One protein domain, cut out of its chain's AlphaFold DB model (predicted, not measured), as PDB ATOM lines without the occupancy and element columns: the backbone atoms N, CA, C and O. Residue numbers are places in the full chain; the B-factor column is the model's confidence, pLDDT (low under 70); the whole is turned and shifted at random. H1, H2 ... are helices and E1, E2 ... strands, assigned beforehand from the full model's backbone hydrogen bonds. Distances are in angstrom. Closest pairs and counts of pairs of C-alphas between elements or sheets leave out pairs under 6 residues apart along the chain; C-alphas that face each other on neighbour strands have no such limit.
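AT A GLANCE: This is residues 28 to 148 of the 148 residues of an uncharacterized protein of Penicillium subrubescens (UniProt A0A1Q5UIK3). This model has little regular structure: a long two-stranded hairpin, E1 and E2, with two short helices, H1 and H2, forms one end, and wide unnamed loops form the rest. The printed part has 121 residues, 29 of them in named elements, in the order H1, H2, E1, E2; the class is mixed and the sheet antiparallel. It is loose, with a radius of gyration of the C-alphas of 17.3 A, and elongated, spanning 56 by 35 by 28 A.

HOW THE PARTS SIT: Look first at the hairpin of E1, residues 114 to 121, and E2, residues 124 to 130: N 116 and O 128 are within hydrogen-bond range at 3.0 A. H2, residues 39 to 44, has Ala 42 with its C-alpha 6.4 A from that of Val 127, the closest pair with E2. H1, residues 28 to 35, and H2 touch only at the corner, closest at the C-alphas of Leu 33 and Leu 41, 6.0 A. In both helices every O i to N i+4 pair is within hydrogen-bond range.

IN THESE COORDINATES: Find C-alpha 28 at (467.508, 425.650, 249.623), where H1 begins. E1 runs 22.6 A, and E2 19.5 A to C-alpha 130 at (477.468, 450.661, 253.157).

THE WHOLE: The printed part has no cut; the link from H2 to E1 is long, 69 residues. Residue 148 alone is under pLDDT 70.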
ATOM      1  N   ASP A  28     467.458 425.613 251.087       94.12
ATOM      2  CA  ASP A  28     467.508 425.650 249.623       94.12
ATOM      3  C   ASP A  28     467.270 427.069 249.086       94.12
ATOM      4  O   ASP A  28     468.012 427.530 248.214       94.12
ATOM      5  N   GLU A  29     466.281 427.791 249.630       94.12
ATOM      6  CA  GLU A  29     466.011 429.188 249.263       94.12
ATOM      7  C   GLU A  29     467.204 430.073 249.635       94.12
ATOM      8  O   GLU A  29     467.695 430.831 248.799       94.12
ATOM      9  N   MET A  30     467.736 429.930 250.850       93.69
ATOM     10  CA  MET A  30     468.900 430.689 251.298       93.69
ATOM     11  C   MET A  30     470.113 430.397 250.413       93.69
ATOM     12  O   MET A  30     470.791 431.318 249.965       93.69
ATOM     13  N   THR A  31     470.374 429.129 250.103       94.38
ATOM     14  CA  THR A  31     471.476 428.739 249.214       94.38
ATOM     15  C   THR A  31     471.301 429.332 247.817       94.38
ATOM     16  O   THR A  31     472.266 429.833 247.239       94.38
ATOM     17  N   SER A  32     470.077 429.347 247.283       95.19
ATOM     18  CA  SER A  32     469.774 429.977 245.995       95.19
ATOM     19  C   SER A  32     470.040 431.485 246.017       95.19
ATOM     20  O   SER A  32     470.755 431.983 245.145       95.19
ATOM     21  N   LEU A  33     469.560 432.192 247.045       95.25
ATOM     22  CA  LEU A  33     469.782 433.630 247.228       95.25
ATOM     23  C   LEU A  33     471.276 433.973 247.317       95.25
ATOM     24  O   LEU A  33     471.748 434.908 246.668       95.25
ATOM     25  N   LEU A  34     472.038 433.196 248.092       94.94
ATOM     26  CA  LEU A  34     473.482 433.380 248.246       94.94
ATOM     27  C   LEU A  34     474.240 433.091 246.942       94.94
ATOM     28  O   LEU A  34     475.178 433.817 246.615       94.94
ATOM     29  N   ASN A  35     473.839 432.073 246.177       94.62
ATOM     30  CA  ASN A  35     474.468 431.737 244.894       94.62
ATOM     31  C   ASN A  35     474.147 432.754 243.789       94.62
ATOM     32  O   ASN A  35     474.947 432.927 242.872       94.62
ATOM     33  N   ALA A  36     473.020 433.462 243.890       94.81
ATOM     34  CA  ALA A  36     472.641 434.550 242.987       94.81
ATOM     35  C   ALA A  36     473.368 435.883 243.283       94.81
ATOM     36  O   ALA A  36     472.989 436.928 242.759       94.81
ATOM     37  N   GLY A  37     474.399 435.879 244.135       93.94
ATOM     38  CA  GLY A  37     475.129 437.093 244.513       93.94
ATOM     39  C   GLY A  37     474.470 437.887 245.643       93.94
ATOM     40  O   GLY A  37     474.845 439.037 245.882       93.94
ATOM     41  N   GLY A  38     473.471 437.319 246.327       94.62
ATOM     42  CA  GLY A  38     472.835 437.924 247.497       94.62
ATOM     43  C   GLY A  38     472.037 439.202 247.221       94.62
ATOM     44  O   GLY A  38     471.623 439.837 248.184       94.62
ATOM     45  N   VAL A  39     471.815 439.583 245.954       94.38
ATOM     46  CA  VAL A  39     471.103 440.822 245.577       94.38
ATOM     47  C   VAL A  39     469.690 440.819 246.153       94.38
ATOM     48  O   VAL A  39     469.331 441.721 246.901       94.38
ATOM     49  N   ASP A  40     468.921 439.767 245.876       94.56
ATOM     50  CA  ASP A  40     467.532 439.653 246.331       94.56
ATOM     51  C   ASP A  40     467.436 439.540 247.859       94.56
ATOM     52  O   ASP A  40     466.496 440.039 248.476       94.56
ATOM     53  N   LEU A  41     468.438 438.918 248.493       94.38
ATOM     54  CA  LEU A  41     468.533 438.870 249.951       94.38
ATOM     55  C   LEU A  41     468.797 440.268 250.529       94.38
ATOM     56  O   LEU A  41     468.159 440.658 251.505       94.38
ATOM     57  N   ALA A  42     469.720 441.021 249.932       95.75
ATOM     58  CA  ALA A  42     470.048 442.375 250.355       95.75
ATOM     59  C   ALA A  42     468.883 443.347 250.116       95.75
ATOM     60  O   ALA A  42     468.613 444.193 250.960       95.75
ATOM     61  N   ASP A  43     468.147 443.209 249.017       94.06
ATOM     62  CA  ASP A  43     466.961 444.028 248.755       94.06
ATOM     63  C   ASP A  43     465.841 443.733 249.769       94.06
ATOM     64  O   ASP A  43     465.309 444.644 250.405       94.06
ATOM     65  N   ARG A  44     465.557 442.446 250.025       92.06
ATOM     66  CA  ARG A  44     464.503 442.006 250.960       92.06
ATOM     67  C   ARG A  44     464.712 442.492 252.394       92.06
ATOM     68  O   ARG A  44     463.731 442.691 253.114       92.06
ATOM     69  N   TYR A  45     465.963 442.648 252.819       91.75
ATOM     70  CA  TYR A  45     466.328 443.041 254.183       91.75
ATOM     71  C   TYR A  45     467.020 444.406 254.253       91.75
ATOM     72  O   TYR A  45     467.651 444.721 255.269       91.75
ATOM     73  N   ALA A  46     466.914 445.219 253.200       95.50
ATOM     74  CA  ALA A  46     467.453 446.568 253.198       95.50
ATOM     75  C   ALA A  46     466.778 447.406 254.302       95.50
ATOM     76  O   ALA A  46     465.549 447.387 254.442       95.50
ATOM     77  N   PRO A  47     467.546 448.156 255.111       95.31
ATOM     78  CA  PRO A  47     466.961 449.037 256.106       95.31
ATOM     79  C   PRO A  47     466.241 450.216 255.441       95.31
ATOM     80  O   PRO A  47     466.478 450.570 254.289       95.31
ATOM     81  N   LEU A  48     465.384 450.882 256.207       94.88
ATOM     82  CA  LEU A  48     464.874 452.193 255.825       94.88
ATOM     83  C   LEU A  48     465.861 453.266 256.285       94.88
ATOM     84  O   LEU A  48     466.160 453.373 257.475       94.88
ATOM     85  N   TRP A  49     466.341 454.081 255.350       95.38
ATOM     86  CA  TRP A  49     467.234 455.197 255.653       95.38
ATOM     87  C   TRP A  49     466.456 456.499 255.826       95.38
ATOM     88  O   TRP A  49     465.732 456.937 254.930       95.38
ATOM     89  N   PHE A  50     466.653 457.140 256.975       93.88
ATOM     90  CA  PHE A  50     466.136 458.470 257.276       93.88
ATOM     91  C   PHE A  50     467.302 459.454 257.336       93.88
ATOM     92  O   PHE A  50     468.218 459.289 258.139       93.88
ATOM     93  N   PHE A  51     467.258 460.490 256.503       93.44
ATOM     94  CA  PHE A  51     468.313 461.501 256.432       93.44
ATOM     95  C   PHE A  51     467.875 462.762 257.177       93.44
ATOM     96  O   PHE A  51     466.944 463.454 256.761       93.44
ATOM     97  N   GLY A  52     468.529 463.031 258.308       90.25
ATOM     98  CA  GLY A  52     468.215 464.165 259.175       90.25
ATOM     99  C   GLY A  52     468.627 465.513 258.578       90.25
ATOM    100  O   GLY A  52     469.558 465.597 257.783       90.25
ATOM    101  N   GLN A  53     467.942 466.580 258.994       90.75
ATOM    102  CA  GLN A  53     468.266 467.960 258.623       90.75
ATOM    103  C   GLN A  53     468.518 468.798 259.871       90.75
ATOM    104  O   GLN A  53     467.649 468.912 260.737       90.75
ATOM    105  N   ALA A  54     469.695 469.415 259.955       89.62
ATOM    106  CA  ALA A  54     470.034 470.341 261.027       89.62
ATOM    107  C   ALA A  54     469.483 471.733 260.700       89.62
ATOM    108  O   ALA A  54     469.820 472.300 259.664       89.62
ATOM    109  N   MET A  55     468.631 472.296 261.565       93.00
ATOM    110  CA  MET A  55     468.060 473.646 261.388       93.00
ATOM    111  C   MET A  55     467.457 473.880 259.987       93.00
ATOM    112  O   MET A  55     467.659 474.927 259.370       93.00
ATOM    113  N   SER A  56     466.748 472.874 259.464       92.81
ATOM    114  CA  SER A  56     466.152 472.880 258.119       92.81
ATOM    115  C   SER A  56     467.155 473.084 256.973       92.81
ATOM    116  O   SER A  56     466.791 473.580 255.906       92.81
ATOM    117  N   LYS A  57     468.429 472.733 257.184       93.50
ATOM    118  CA  LYS A  57     469.440 472.675 256.126       93.50
ATOM    119  C   LYS A  57     469.521 471.263 255.538       93.50
ATOM    120  O   LYS A  57     469.524 470.295 256.306       93.50
ATOM    121  N   PRO A  58     469.622 471.132 254.201       93.62
ATOM    122  CA  PRO A  58     469.839 469.841 253.563       93.62
ATOM    123  C   PRO A  58     471.109 469.159 254.093       93.62
ATOM    124  O   PRO A  58     472.105 469.850 254.336       93.62
ATOM    125  N   PRO A  59     471.108 467.825 254.248       94.06
ATOM    126  CA  PRO A  59     472.311 467.079 254.574       94.06
ATOM    127  C   PRO A  59     473.105 466.780 253.295       94.06
ATOM    128  O   PRO A  59     472.576 466.916 252.187       94.06
ATOM    129  N   CYS A  60     474.342 466.295 253.438       94.31
ATOM    130  CA  CYS A  60     474.905 465.478 252.366       94.31
ATOM    131  C   CYS A  60     474.092 464.192 252.239       94.31
ATOM    132  O   CYS A  60     473.625 463.625 253.228       94.31
ATOM    133  N   TYR A  61     473.905 463.751 251.008       95.69
ATOM    134  CA  TYR A  61     473.101 462.597 250.649       95.69
ATOM    135  C   TYR A  61     473.996 461.525 250.032       95.69
ATOM    136  O   TYR A  61     474.949 461.890 249.338       95.69
ATOM    137  N   PRO A  62     473.709 460.225 250.229       95.81
ATOM    138  CA  PRO A  62     474.567 459.188 249.682       95.81
ATOM    139  C   PRO A  62     474.717 459.308 248.164       95.81
ATOM    140  O   PRO A  62     473.762 459.601 247.429       95.81
ATOM    141  N   THR A  63     475.931 459.074 247.685       94.25
ATOM    142  CA  THR A  63     476.287 459.158 246.268       94.25
ATOM    143  C   THR A  63     477.209 458.011 245.873       94.25
ATOM    144  O   THR A  63     477.623 457.223 246.720       94.25
ATOM    145  N   TRP A  64     477.488 457.877 244.580       94.75
ATOM    146  CA  TRP A  64     478.350 456.819 244.057       94.75
ATOM    147  C   TRP A  64     479.782 457.045 244.520       94.75
ATOM    148  O   TRP A  64     480.270 458.170 244.478       94.75
ATOM    149  N   ALA A  65     480.459 455.985 244.948       94.44
ATOM    150  CA  ALA A  65     481.880 456.018 245.277       94.44
ATOM    151  C   ALA A  65     482.754 456.089 244.011       94.44
ATOM    152  O   ALA A  65     483.865 456.619 244.061       94.44
ATOM    153  N   PHE A  66     482.248 455.579 242.880       94.06
ATOM    154  CA  PHE A  66     482.973 455.506 241.614       94.06
ATOM    155  C   PHE A  66     482.101 455.895 240.409       94.06
ATOM    156  O   PHE A  66     481.507 455.018 239.794       94.06
ATOM    157  N   GLY A  67     482.036 457.180 240.046       83.44
ATOM    158  CA  GLY A  67     481.612 457.672 238.719       83.44
ATOM    159  C   GLY A  67     480.271 457.178 238.141       83.44
ATOM    160  O   GLY A  67     480.031 457.369 236.949       83.44
ATOM    161  N   GLY A  68     479.424 456.525 238.939       83.19
ATOM    162  CA  GLY A  68     478.145 455.947 238.537       83.19
ATOM    163  C   GLY A  68     476.984 456.939 238.590       83.19
ATOM    164  O   GLY A  68     477.135 458.118 238.912       83.19
ATOM    165  N   SER A  69     475.788 456.455 238.254       84.31
ATOM    166  CA  SER A  69     474.543 457.229 238.308       84.31
ATOM    167  C   SER A  69     473.347 456.301 238.561       84.31
ATOM    168  O   SER A  69     473.510 455.080 238.561       84.31
ATOM    169  N   PRO A  70     472.110 456.811 238.733       84.19
ATOM    170  CA  PRO A  70     470.935 455.945 238.861       84.19
ATOM    171  C   PRO A  70     470.700 455.056 237.634       84.19
ATOM    172  O   PRO A  70     469.949 454.091 237.714       84.19
ATOM    173  N   THR A  71     471.304 455.406 236.497       87.00
ATOM    174  CA  THR A  71     471.109 454.739 235.207       87.00
ATOM    175  C   THR A  71     472.376 454.072 234.674       87.00
ATOM    176  O   THR A  71     472.341 453.504 233.587       87.00
ATOM    177  N   THR A  72     473.500 454.145 235.393       87.75
ATOM    178  CA  THR A  72     474.787 453.584 234.955       87.75
ATOM    179  C   THR A  72     475.507 452.914 236.117       87.75
ATOM    180  O   THR A  72     475.525 453.443 237.225       87.75
ATOM    181  N   ALA A  73     476.125 451.763 235.853       86.00
ATOM    182  CA  ALA A  73     476.942 451.066 236.840       86.00
ATOM    183  C   ALA A  73     478.203 451.866 237.214       86.00
ATOM    184  O   ALA A  73     478.677 452.693 236.432       86.00
ATOM    185  N   ASP A  74     478.752 451.568 238.392       88.38
ATOM    186  CA  ASP A  74     480.037 452.100 238.841       88.38
ATOM    187  C   ASP A  74     481.190 451.595 237.971       88.38
ATOM    188  O   ASP A  74     481.224 450.436 237.544       88.38
ATOM    189  N   ILE A  75     482.176 452.468 237.760       91.94
ATOM    190  CA  ILE A  75     483.425 452.130 237.077       91.94
ATOM    191  C   ILE A  75     484.546 452.123 238.116       91.94
ATOM    192  O   ILE A  75     485.100 453.160 238.463       91.94
ATOM    193  N   TYR A  76     484.904 450.939 238.610       91.25
ATOM    194  CA  TYR A  76     485.874 450.771 239.697       91.25
ATOM    195  C   TYR A  76     487.327 450.984 239.241       91.25
ATOM    196  O   TYR A  76     488.081 450.033 239.037       91.25
ATOM    197  N   ASN A  77     487.736 452.241 239.073       92.50
ATOM    198  CA  ASN A  77     489.133 452.625 238.883       92.50
ATOM    199  C   ASN A  77     489.423 454.015 239.477       92.50
ATOM    200  O   ASN A  77     488.508 454.774 239.794       92.50
ATOM    201  N   ASP A  78     490.707 454.353 239.609       93.75
ATOM    202  CA  ASP A  78     491.140 455.608 240.235       93.75
ATOM    203  C   ASP A  78     490.635 456.863 239.517       93.75
ATOM    204  O   ASP A  78     490.318 457.849 240.174       93.75
ATOM    205  N   ALA A  79     490.504 456.822 238.188       94.44
ATOM    206  CA  ALA A  79     490.035 457.959 237.397       94.44
ATOM    207  C   ALA A  79     488.538 458.259 237.589       94.44
ATOM    208  O   ALA A  79     488.081 459.331 237.207       94.44
ATOM    209  N   HIS A  80     487.780 457.322 238.165       94.12
ATOM    210  CA  HIS A  80     486.343 457.455 238.389       94.12
ATOM    211  C   HIS A  80     485.985 457.557 239.872       94.12
ATOM    212  O   HIS A  80     484.803 457.638 240.188       94.12
ATOM    213  N   LYS A  81     486.961 457.579 240.788       94.94
ATOM    214  CA  LYS A  81     486.695 457.843 242.208       94.94
ATOM    215  C   LYS A  81     485.991 459.184 242.366       94.94
ATOM    216  O   LYS A  81     486.445 460.198 241.833       94.94
ATOM    217  N   THR A  82     484.903 459.191 243.122       93.19
ATOM    218  CA  THR A  82     484.206 460.430 243.456       93.19
ATOM    219  C   THR A  82     485.115 461.292 244.334       93.19
ATOM    220  O   THR A  82     485.629 460.795 245.341       93.19
ATOM    221  N   PRO A  83     485.368 462.558 243.959       92.31
ATOM    222  CA  PRO A  83     486.249 463.431 244.721       92.31
ATOM    223  C   PRO A  83     485.640 463.778 246.082       92.31
ATOM    224  O   PRO A  83     484.421 463.873 246.226       92.31
ATOM    225  N   ALA A  84     486.500 464.013 247.072       91.75
ATOM    226  CA  ALA A  84     486.065 464.522 248.366       91.75
ATOM    227  C   ALA A  84     485.477 465.937 248.227       91.75
ATOM    228  O   ALA A  84     486.000 466.777 247.485       91.75
ATOM    229  N   ALA A  85     484.403 466.211 248.965       93.00
ATOM    230  CA  ALA A  85     483.763 467.517 249.011       93.00
ATOM    231  C   ALA A  85     484.299 468.348 250.190       93.00
ATOM    232  O   ALA A  85     484.405 467.843 251.308       93.00
ATOM    233  N   PRO A  86     484.566 469.653 250.012       91.88
ATOM    234  CA  PRO A  86     484.998 470.496 251.119       91.88
ATOM    235  C   PRO A  86     483.888 470.691 252.167       91.88
ATOM    236  O   PRO A  86     482.691 470.789 251.853       91.88
ATOM    237  N   GLN A  87     484.301 470.793 253.432       91.44
ATOM    238  CA  GLN A  87     483.421 471.098 254.562       91.44
ATOM    239  C   GLN A  87     482.869 472.533 254.496       91.44
ATOM    240  O   GLN A  87     483.437 473.408 253.843       91.44
ATOM    241  N   CYS A  88     481.758 472.775 255.194       92.62
ATOM    242  CA  CYS A  88     481.216 474.117 255.430       92.62
ATOM    243  C   CYS A  88     480.880 474.313 256.900       92.62
ATOM    244  O   CYS A  88     480.860 473.361 257.678       92.62
ATOM    245  N   GLU A  89     480.556 475.552 257.259       94.88
ATOM    246  CA  GLU A  89     480.060 475.875 258.587       94.88
ATOM    247  C   GLU A  89     478.725 475.187 258.888       94.88
ATOM    248  O   GLU A  89     477.778 475.209 258.091       94.88
ATOM    249  N   TYR A  90     478.633 474.602 260.079       93.31
ATOM    250  CA  TYR A  90     477.375 474.118 260.630       93.31
ATOM    251  C   TYR A  90     476.385 475.291 260.797       93.31
ATOM    252  O   TYR A  90     476.783 476.350 261.285       93.31
ATOM    253  N   PRO A  91     475.090 475.136 260.440       93.62
ATOM    254  CA  PRO A  91     474.386 473.893 260.089       93.62
ATOM    255  C   PRO A  91     474.371 473.532 258.591       93.62
ATOM    256  O   PRO A  91     473.663 472.605 258.204       93.62
ATOM    257  N   ASN A  92     475.102 474.235 257.721       93.62
ATOM    258  CA  ASN A  92     475.045 474.045 256.265       93.62
ATOM    259  C   ASN A  92     475.877 472.844 255.771       93.62
ATOM    260  O   ASN A  92     476.754 472.974 254.916       93.62
ATOM    261  N   VAL A  93     475.613 471.660 256.320       92.00
ATOM    262  CA  VAL A  93     476.445 470.469 256.095       92.00
ATOM    263  C   VAL A  93     476.280 469.865 254.694       92.00
ATOM    264  O   VAL A  93     477.233 469.301 254.170       92.00
ATOM    265  N   GLY A  94     475.128 470.056 254.038       93.56
ATOM    266  CA  GLY A  94     474.864 469.608 252.661       93.56
ATOM    267  C   GLY A  94     475.441 470.486 251.545       93.56
ATOM    268  O   GLY A  94     475.043 470.348 250.390       93.56
ATOM    269  N   CYS A  95     476.329 471.431 251.860       93.12
ATOM    270  CA  CYS A  95     477.017 472.224 250.842       93.12
ATOM    271  C   CYS A  95     478.019 471.364 250.042       93.12
ATOM    272  O   CYS A  95     478.584 470.422 250.592       93.12
ATOM    273  N   ASN A  96     478.321 471.732 248.793       94.62
ATOM    274  CA  ASN A  96     479.392 471.139 247.963       94.62
ATOM    275  C   ASN A  96     479.330 469.615 247.742       94.62
ATOM    276  O   ASN A  96     480.260 469.053 247.180       94.62
ATOM    277  N   CYS A  97     478.258 468.962 248.174       94.31
ATOM    278  CA  CYS A  97     478.001 467.543 247.999       94.31
ATOM    279  C   CYS A  97     476.603 467.363 247.413       94.31
ATOM    280  O   CYS A  97     475.766 468.281 247.432       94.31
ATOM    281  N   ARG A  98     476.315 466.160 246.926       94.00
ATOM    282  CA  ARG A  98     474.957 465.771 246.563       94.00
ATOM    283  C   ARG A  98     474.032 465.955 247.768       94.00
ATOM    284  O   ARG A  98     474.297 465.444 248.850       94.00
ATOM    285  N   ASN A  99     472.908 466.634 247.564       94.00
ATOM    286  CA  ASN A  99     471.825 466.732 248.540       94.00
ATOM    287  C   ASN A  99     470.548 466.063 247.983       94.00
ATOM    288  O   ASN A  99     470.500 465.740 246.792       94.00
ATOM    289  N   PRO A 100     469.505 465.832 248.807       93.56
ATOM    290  CA  PRO A 100     468.291 465.155 248.350       93.56
ATOM    291  C   PRO A 100     467.537 465.894 247.234       93.56
ATOM    292  O   PRO A 100     466.720 465.283 246.555       93.56
ATOM    293  N   GLY A 101     467.733 467.206 247.065       93.06
ATOM    294  CA  GLY A 101     467.016 468.006 246.066       93.06
ATOM    295  C   GLY A 101     465.498 468.108 246.276       93.06
ATOM    296  O   GLY A 101     464.792 468.590 245.396       93.06
ATOM    297  N   VAL A 102     464.984 467.663 247.427       93.81
ATOM    298  CA  VAL A 102     463.555 467.662 247.773       93.81
ATOM    299  C   VAL A 102     463.322 468.318 249.133       93.81
ATOM    300  O   VAL A 102     464.203 468.327 249.995       93.81
ATOM    301  N   ALA A 103     462.126 468.874 249.334       92.06
ATOM    302  CA  ALA A 103     461.755 469.518 250.591       92.06
ATOM    303  C   ALA A 103     461.601 468.507 251.745       92.06
ATOM    304  O   ALA A 103     461.328 467.325 251.527       92.06
ATOM    305  N   ILE A 104     461.722 468.992 252.987       91.75
ATOM    306  CA  ILE A 104     461.525 468.198 254.212       91.75
ATOM    307  C   ILE A 104     460.172 467.474 254.170       91.75
ATOM    308  O   ILE A 104     459.167 468.047 253.754       91.75
ATOM    309  N   GLY A 105     460.158 466.212 254.607       91.12
ATOM    310  CA  GLY A 105     458.956 465.372 254.634       91.12
ATOM    311  C   GLY A 105     458.665 464.626 253.329       91.12
ATOM    312  O   GLY A 105     457.725 463.839 253.286       91.12
ATOM    313  N   ASN A 106     459.474 464.822 252.284       93.38
ATOM    314  CA  ASN A 106     459.349 464.091 251.024       93.38
ATOM    315  C   ASN A 106     460.341 462.927 250.953       93.38
ATOM    316  O   ASN A 106     461.426 462.973 251.536       93.38
ATOM    317  N   ARG A 107     459.979 461.889 250.189       94.00
ATOM    318  CA  ARG A 107     460.891 460.787 249.868       94.00
ATOM    319  C   ARG A 107     462.086 461.335 249.084       94.00
ATOM    320  O   ARG A 107     461.901 462.016 248.078       94.00
ATOM    321  N   GLY A 108     463.294 461.014 249.539       93.50
ATOM    322  CA  GLY A 108     464.517 461.355 248.819       93.50
ATOM    323  C   GLY A 108     464.661 460.578 247.500       93.50
ATOM    324  O   GLY A 108     464.021 459.537 247.315       93.50
ATOM    325  N   PRO A 109     465.499 461.062 246.568       93.62
ATOM    326  CA  PRO A 109     465.787 460.363 245.320       93.62
ATOM    327  C   PRO A 109     466.537 459.052 245.587       93.62
ATOM    328  O   PRO A 109     467.105 458.857 246.664       93.62
ATOM    329  N   ALA A 110     466.577 458.166 244.588       92.12
ATOM    330  CA  ALA A 110     467.365 456.938 244.655       92.12
ATOM    331  C   ALA A 110     468.853 457.238 244.909       92.12
ATOM    332  O   ALA A 110     469.399 458.219 244.396       92.12
ATOM    333  N   PHE A 111     469.513 456.385 245.683       93.38
ATOM    334  CA  PHE A 111     470.930 456.492 246.017       93.38
ATOM    335  C   PHE A 111     471.580 455.104 246.014       93.38
ATOM    336  O   PHE A 111     470.869 454.115 246.197       93.38
ATOM    337  N   PRO A 112     472.899 455.014 245.774       93.12
ATOM    338  CA  PRO A 112     473.584 453.731 245.763       93.12
ATOM    339  C   PRO A 112     473.726 453.175 247.180       93.12
ATOM    340  O   PRO A 112     474.045 453.899 248.126       93.12
ATOM    341  N   VAL A 113     473.514 451.869 247.294       94.19
ATOM    342  CA  VAL A 113     473.754 451.086 248.503       94.19
ATOM    343  C   VAL A 113     474.687 449.953 248.115       94.19
ATOM    344  O   VAL A 113     474.341 449.111 247.289       94.19
ATOM    345  N   TYR A 114     475.876 449.943 248.701       93.88
ATOM    346  CA  TYR A 114     476.832 448.859 248.512       93.88
ATOM    347  C   TYR A 114     476.573 447.808 249.571       93.88
ATOM    348  O   TYR A 114     476.366 448.154 250.734       93.88
ATOM    349  N   TYR A 115     476.615 446.534 249.206       95.56
ATOM    350  CA  TYR A 115     476.434 445.476 250.182       95.56
ATOM    351  C   TYR A 115     477.460 444.363 250.025       95.56
ATOM    352  O   TYR A 115     477.975 444.099 248.940       95.56
ATOM    353  N   THR A 116     477.745 443.708 251.140       96.19
ATOM    354  CA  THR A 116     478.401 442.403 251.175       96.19
ATOM    355  C   THR A 116     477.530 441.454 251.974       96.19
ATOM    356  O   THR A 116     476.713 441.879 252.794       96.19
ATOM    357  N   TYR A 117     477.683 440.159 251.731       95.75
ATOM    358  CA  TYR A 117     476.974 439.147 252.491       95.75
ATOM    359  C   TYR A 117     477.897 437.985 252.830       95.75
ATOM    360  O   TYR A 117     478.839 437.678 252.099       95.75
ATOM    361  N   GLN A 118     477.625 437.341 253.959       95.12
ATOM    362  CA  GLN A 118     478.374 436.182 254.416       95.12
ATOM    363  C   GLN A 118     477.460 435.245 255.196       95.12
ATOM    364  O   GLN A 118     476.774 435.668 256.128       95.12
ATOM    365  N   ARG A 119     477.499 433.953 254.863       94.94
ATOM    366  CA  ARG A 119     476.969 432.907 255.741       94.94
ATOM    367  C   ARG A 119     477.944 432.705 256.900       94.94
ATOM    368  O   ARG A 119     479.099 432.345 256.681       94.94
ATOM    369  N   CYS A 120     477.493 432.996 258.114       94.56
ATOM    370  CA  CYS A 120     478.299 432.927 259.334       94.56
ATOM    371  C   CYS A 120     478.131 431.584 260.054       94.56
ATOM    372  O   CYS A 120     479.070 431.106 260.686       94.56
ATOM    373  N   SER A 121     476.948 430.978 259.950       93.38
ATOM    374  CA  SER A 121     476.632 429.640 260.455       93.38
ATOM    375  C   SER A 121     475.479 429.033 259.647       93.38
ATOM    376  O   SER A 121     475.028 429.619 258.661       93.38
ATOM    377  N   ASP A 122     474.975 427.872 260.058       88.81
ATOM    378  CA  ASP A 122     473.786 427.277 259.439       88.81
ATOM    379  C   ASP A 122     472.501 428.060 259.708       88.81
ATOM    380  O   ASP A 122     471.540 427.930 258.963       88.81
ATOM    381  N   THR A 123     472.496 428.926 260.721       90.06
ATOM    382  CA  THR A 123     471.317 429.707 261.117       90.06
ATOM    383  C   THR A 123     471.532 431.214 261.001       90.06
ATOM    384  O   THR A 123     470.693 431.987 261.458       90.06
ATOM    385  N   GLU A 124     472.662 431.660 260.446       92.75
ATOM    386  CA  GLU A 124     473.016 433.078 260.393       92.75
ATOM    387  C   GLU A 124     473.665 433.455 259.063       92.75
ATOM    388  O   GLU A 124     474.717 432.933 258.678       92.75
ATOM    389  N   VAL A 125     473.068 434.450 258.414       94.88
ATOM    390  CA  VAL A 125     473.658 435.194 257.304       94.88
ATOM    391  C   VAL A 125     473.711 436.663 257.700       94.88
ATOM    392  O   VAL A 125     472.724 437.219 258.182       94.88
ATOM    393  N   ARG A 126     474.860 437.301 257.486       95.75
ATOM    394  CA  ARG A 126     475.030 438.744 257.660       95.75
ATOM    395  C   ARG A 126     475.022 439.417 256.307       95.75
ATOM    396  O   ARG A 126     475.768 439.003 255.426       95.75
ATOM    397  N   VAL A 127     474.227 440.474 256.182       96.81
ATOM    398  CA  VAL A 127     474.288 441.422 255.070       96.81
ATOM    399  C   VAL A 127     474.737 442.761 255.638       96.81
ATOM    400  O   VAL A 127     474.126 443.275 256.576       96.81
ATOM    401  N   VAL A 128     475.831 443.303 255.114       97.25
ATOM    402  CA  VAL A 128     476.385 444.592 255.531       97.25
ATOM    403  C   VAL A 128     476.083 445.603 254.445       97.25
ATOM    404  O   VAL A 128     476.513 445.413 253.314       97.25
ATOM    405  N   TYR A 129     475.382 446.678 254.795       97.69
ATOM    406  CA  TYR A 129     475.072 447.780 253.887       97.69
ATOM    407  C   TYR A 129     476.004 448.954 254.160       97.69
ATOM    408  O   TYR A 129     476.193 449.349 255.311       97.69
ATOM    409  N   ASN A 130     476.548 449.539 253.103       96.44
ATOM    410  CA  ASN A 130     477.468 450.661 253.157       96.44
ATOM    411  C   ASN A 130     476.938 451.787 252.272       96.44
ATOM    412  O   ASN A 130     476.511 451.568 251.135       96.44
ATOM    413  N   LEU A 131     476.991 452.998 252.810       96.12
ATOM    414  CA  LEU A 131     476.666 454.227 252.102       96.12
ATOM    415  C   LEU A 131     477.946 455.032 251.939       96.12
ATOM    416  O   LEU A 131     478.739 455.123 252.875       96.12
ATOM    417  N   PHE A 132     478.118 455.637 250.771       95.19
ATOM    418  CA  PHE A 132     479.226 456.545 250.518       95.19
ATOM    419  C   PHE A 132     478.737 457.993 250.540       95.19
ATOM    420  O   PHE A 132     477.703 458.320 249.954       95.19
ATOM    421  N   TYR A 133     479.506 458.853 251.202       94.62
ATOM    422  CA  TYR A 133     479.300 460.294 251.246       94.62
ATOM    423  C   TYR A 133     480.590 460.979 250.803       94.62
ATOM    424  O   TYR A 133     481.675 460.555 251.185       94.62
ATOM    425  N   GLU A 134     480.471 462.065 250.038       93.94
ATOM    426  CA  GLU A 134     481.627 462.842 249.554       93.94
ATOM    427  C   GLU A 134     482.397 463.520 250.689       93.94
ATOM    428  O   GLU A 134     483.522 463.970 250.493       93.94
ATOM    429  N   LYS A 135     481.776 463.625 251.866       92.25
ATOM    430  CA  LYS A 135     482.384 464.130 253.088       92.25
ATOM    431  C   LYS A 135     481.607 463.689 254.316       92.25
ATOM    432  O   LYS A 135     480.421 463.358 254.239       92.25
ATOM    433  N   ASP A 136     482.279 463.813 255.445       89.44
ATOM    434  CA  ASP A 136     481.716 463.745 256.781       89.44
ATOM    435  C   ASP A 136     482.118 465.018 257.543       89.44
ATOM    436  O   ASP A 136     483.200 465.568 257.331       89.44
ATOM    437  N   GLY A 137     481.235 465.494 258.416       88.81
ATOM    438  CA  GLY A 137     481.496 466.627 259.294       88.81
ATOM    439  C   GLY A 137     481.287 468.024 258.700       88.81
ATOM    440  O   GLY A 137     480.738 468.241 257.615       88.81
ATOM    441  N   ALA A 138     481.654 469.005 259.519       92.06
ATOM    442  CA  ALA A 138     481.452 470.432 259.311       92.06
ATOM    443  C   ALA A 138     482.440 471.251 260.153       92.06
ATOM    444  O   ALA A 138     483.009 470.751 261.128       92.06
ATOM    445  N   THR A 139     482.552 472.539 259.844       93.25
ATOM    446  CA  THR A 139     483.243 473.499 260.704       93.25
ATOM    447  C   THR A 139     482.268 474.046 261.745       93.25
ATOM    448  O   THR A 139     481.202 474.560 261.400       93.25
ATOM    449  N   PHE A 140     482.624 473.987 263.023       90.81
ATOM    450  CA  PHE A 140     481.849 474.586 264.108       90.81
ATOM    451  C   PHE A 140     482.765 475.415 265.006       90.81
ATOM    452  O   PHE A 140     483.690 474.878 265.607       90.81
ATOM    453  N   ALA A 141     482.528 476.729 265.084       90.25
ATOM    454  CA  ALA A 141     483.339 477.653 265.886       90.25
ATOM    455  C   ALA A 141     484.862 477.527 265.630       90.25
ATOM    456  O   ALA A 141     485.667 477.585 266.556       90.25
ATOM    457  N   GLY A 142     485.255 477.323 264.367       86.19
ATOM    458  CA  GLY A 142     486.654 477.141 263.961       86.19
ATOM    459  C   GLY A 142     487.211 475.722 264.138       86.19
ATOM    460  O   GLY A 142     488.359 475.486 263.780       86.19
ATOM    461  N   ILE A 143     486.418 474.774 264.643       87.94
ATOM    462  CA  ILE A 143     486.798 473.363 264.783       87.94
ATOM    463  C   ILE A 143     486.301 472.590 263.562       87.94
ATOM    464  O   ILE A 143     485.101 472.594 263.287       87.94
ATOM    465  N   GLN A 144     487.207 471.918 262.854       88.81
ATOM    466  CA  GLN A 144     486.856 470.953 261.810       88.81
ATOM    467  C   GLN A 144     486.497 469.611 262.457       88.81
ATOM    468  O   GLN A 144     487.198 469.128 263.346       88.81
ATOM    469  N   THR A 145     485.371 469.040 262.047       87.38
ATOM    470  CA  THR A 145     484.871 467.742 262.526       87.38
ATOM    471  C   THR A 145     484.804 466.765 261.361       87.38
ATOM    472  O   THR A 145     484.762 467.208 260.222       87.38
ATOM    473  N   GLY A 146     484.738 465.461 261.622       83.31
ATOM    474  CA  GLY A 146     484.688 464.446 260.564       83.31
ATOM    475  C   GLY A 146     486.072 463.954 260.143       83.31
ATOM    476  O   GLY A 146     487.055 464.166 260.852       83.31
ATOM    477  N   HIS A 147     486.110 463.245 259.018       75.12
ATOM    478  CA  HIS A 147     487.315 462.627 258.469       75.12
ATOM    479  C   HIS A 147     487.873 463.459 257.305       75.12
ATOM    480  O   HIS A 147     487.089 464.048 256.557       75.12
ATOM    481  N   ASP A 148     489.205 463.478 257.183       57.91
ATOM    482  CA  ASP A 148     489.955 464.150 256.109       57.91
ATOM    483  C   ASP A 148     489.992 463.323 254.813       57.91
ATOM    484  O   ASP A 148     490.320 462.112 254.886       57.91
TER     485      ASP A 148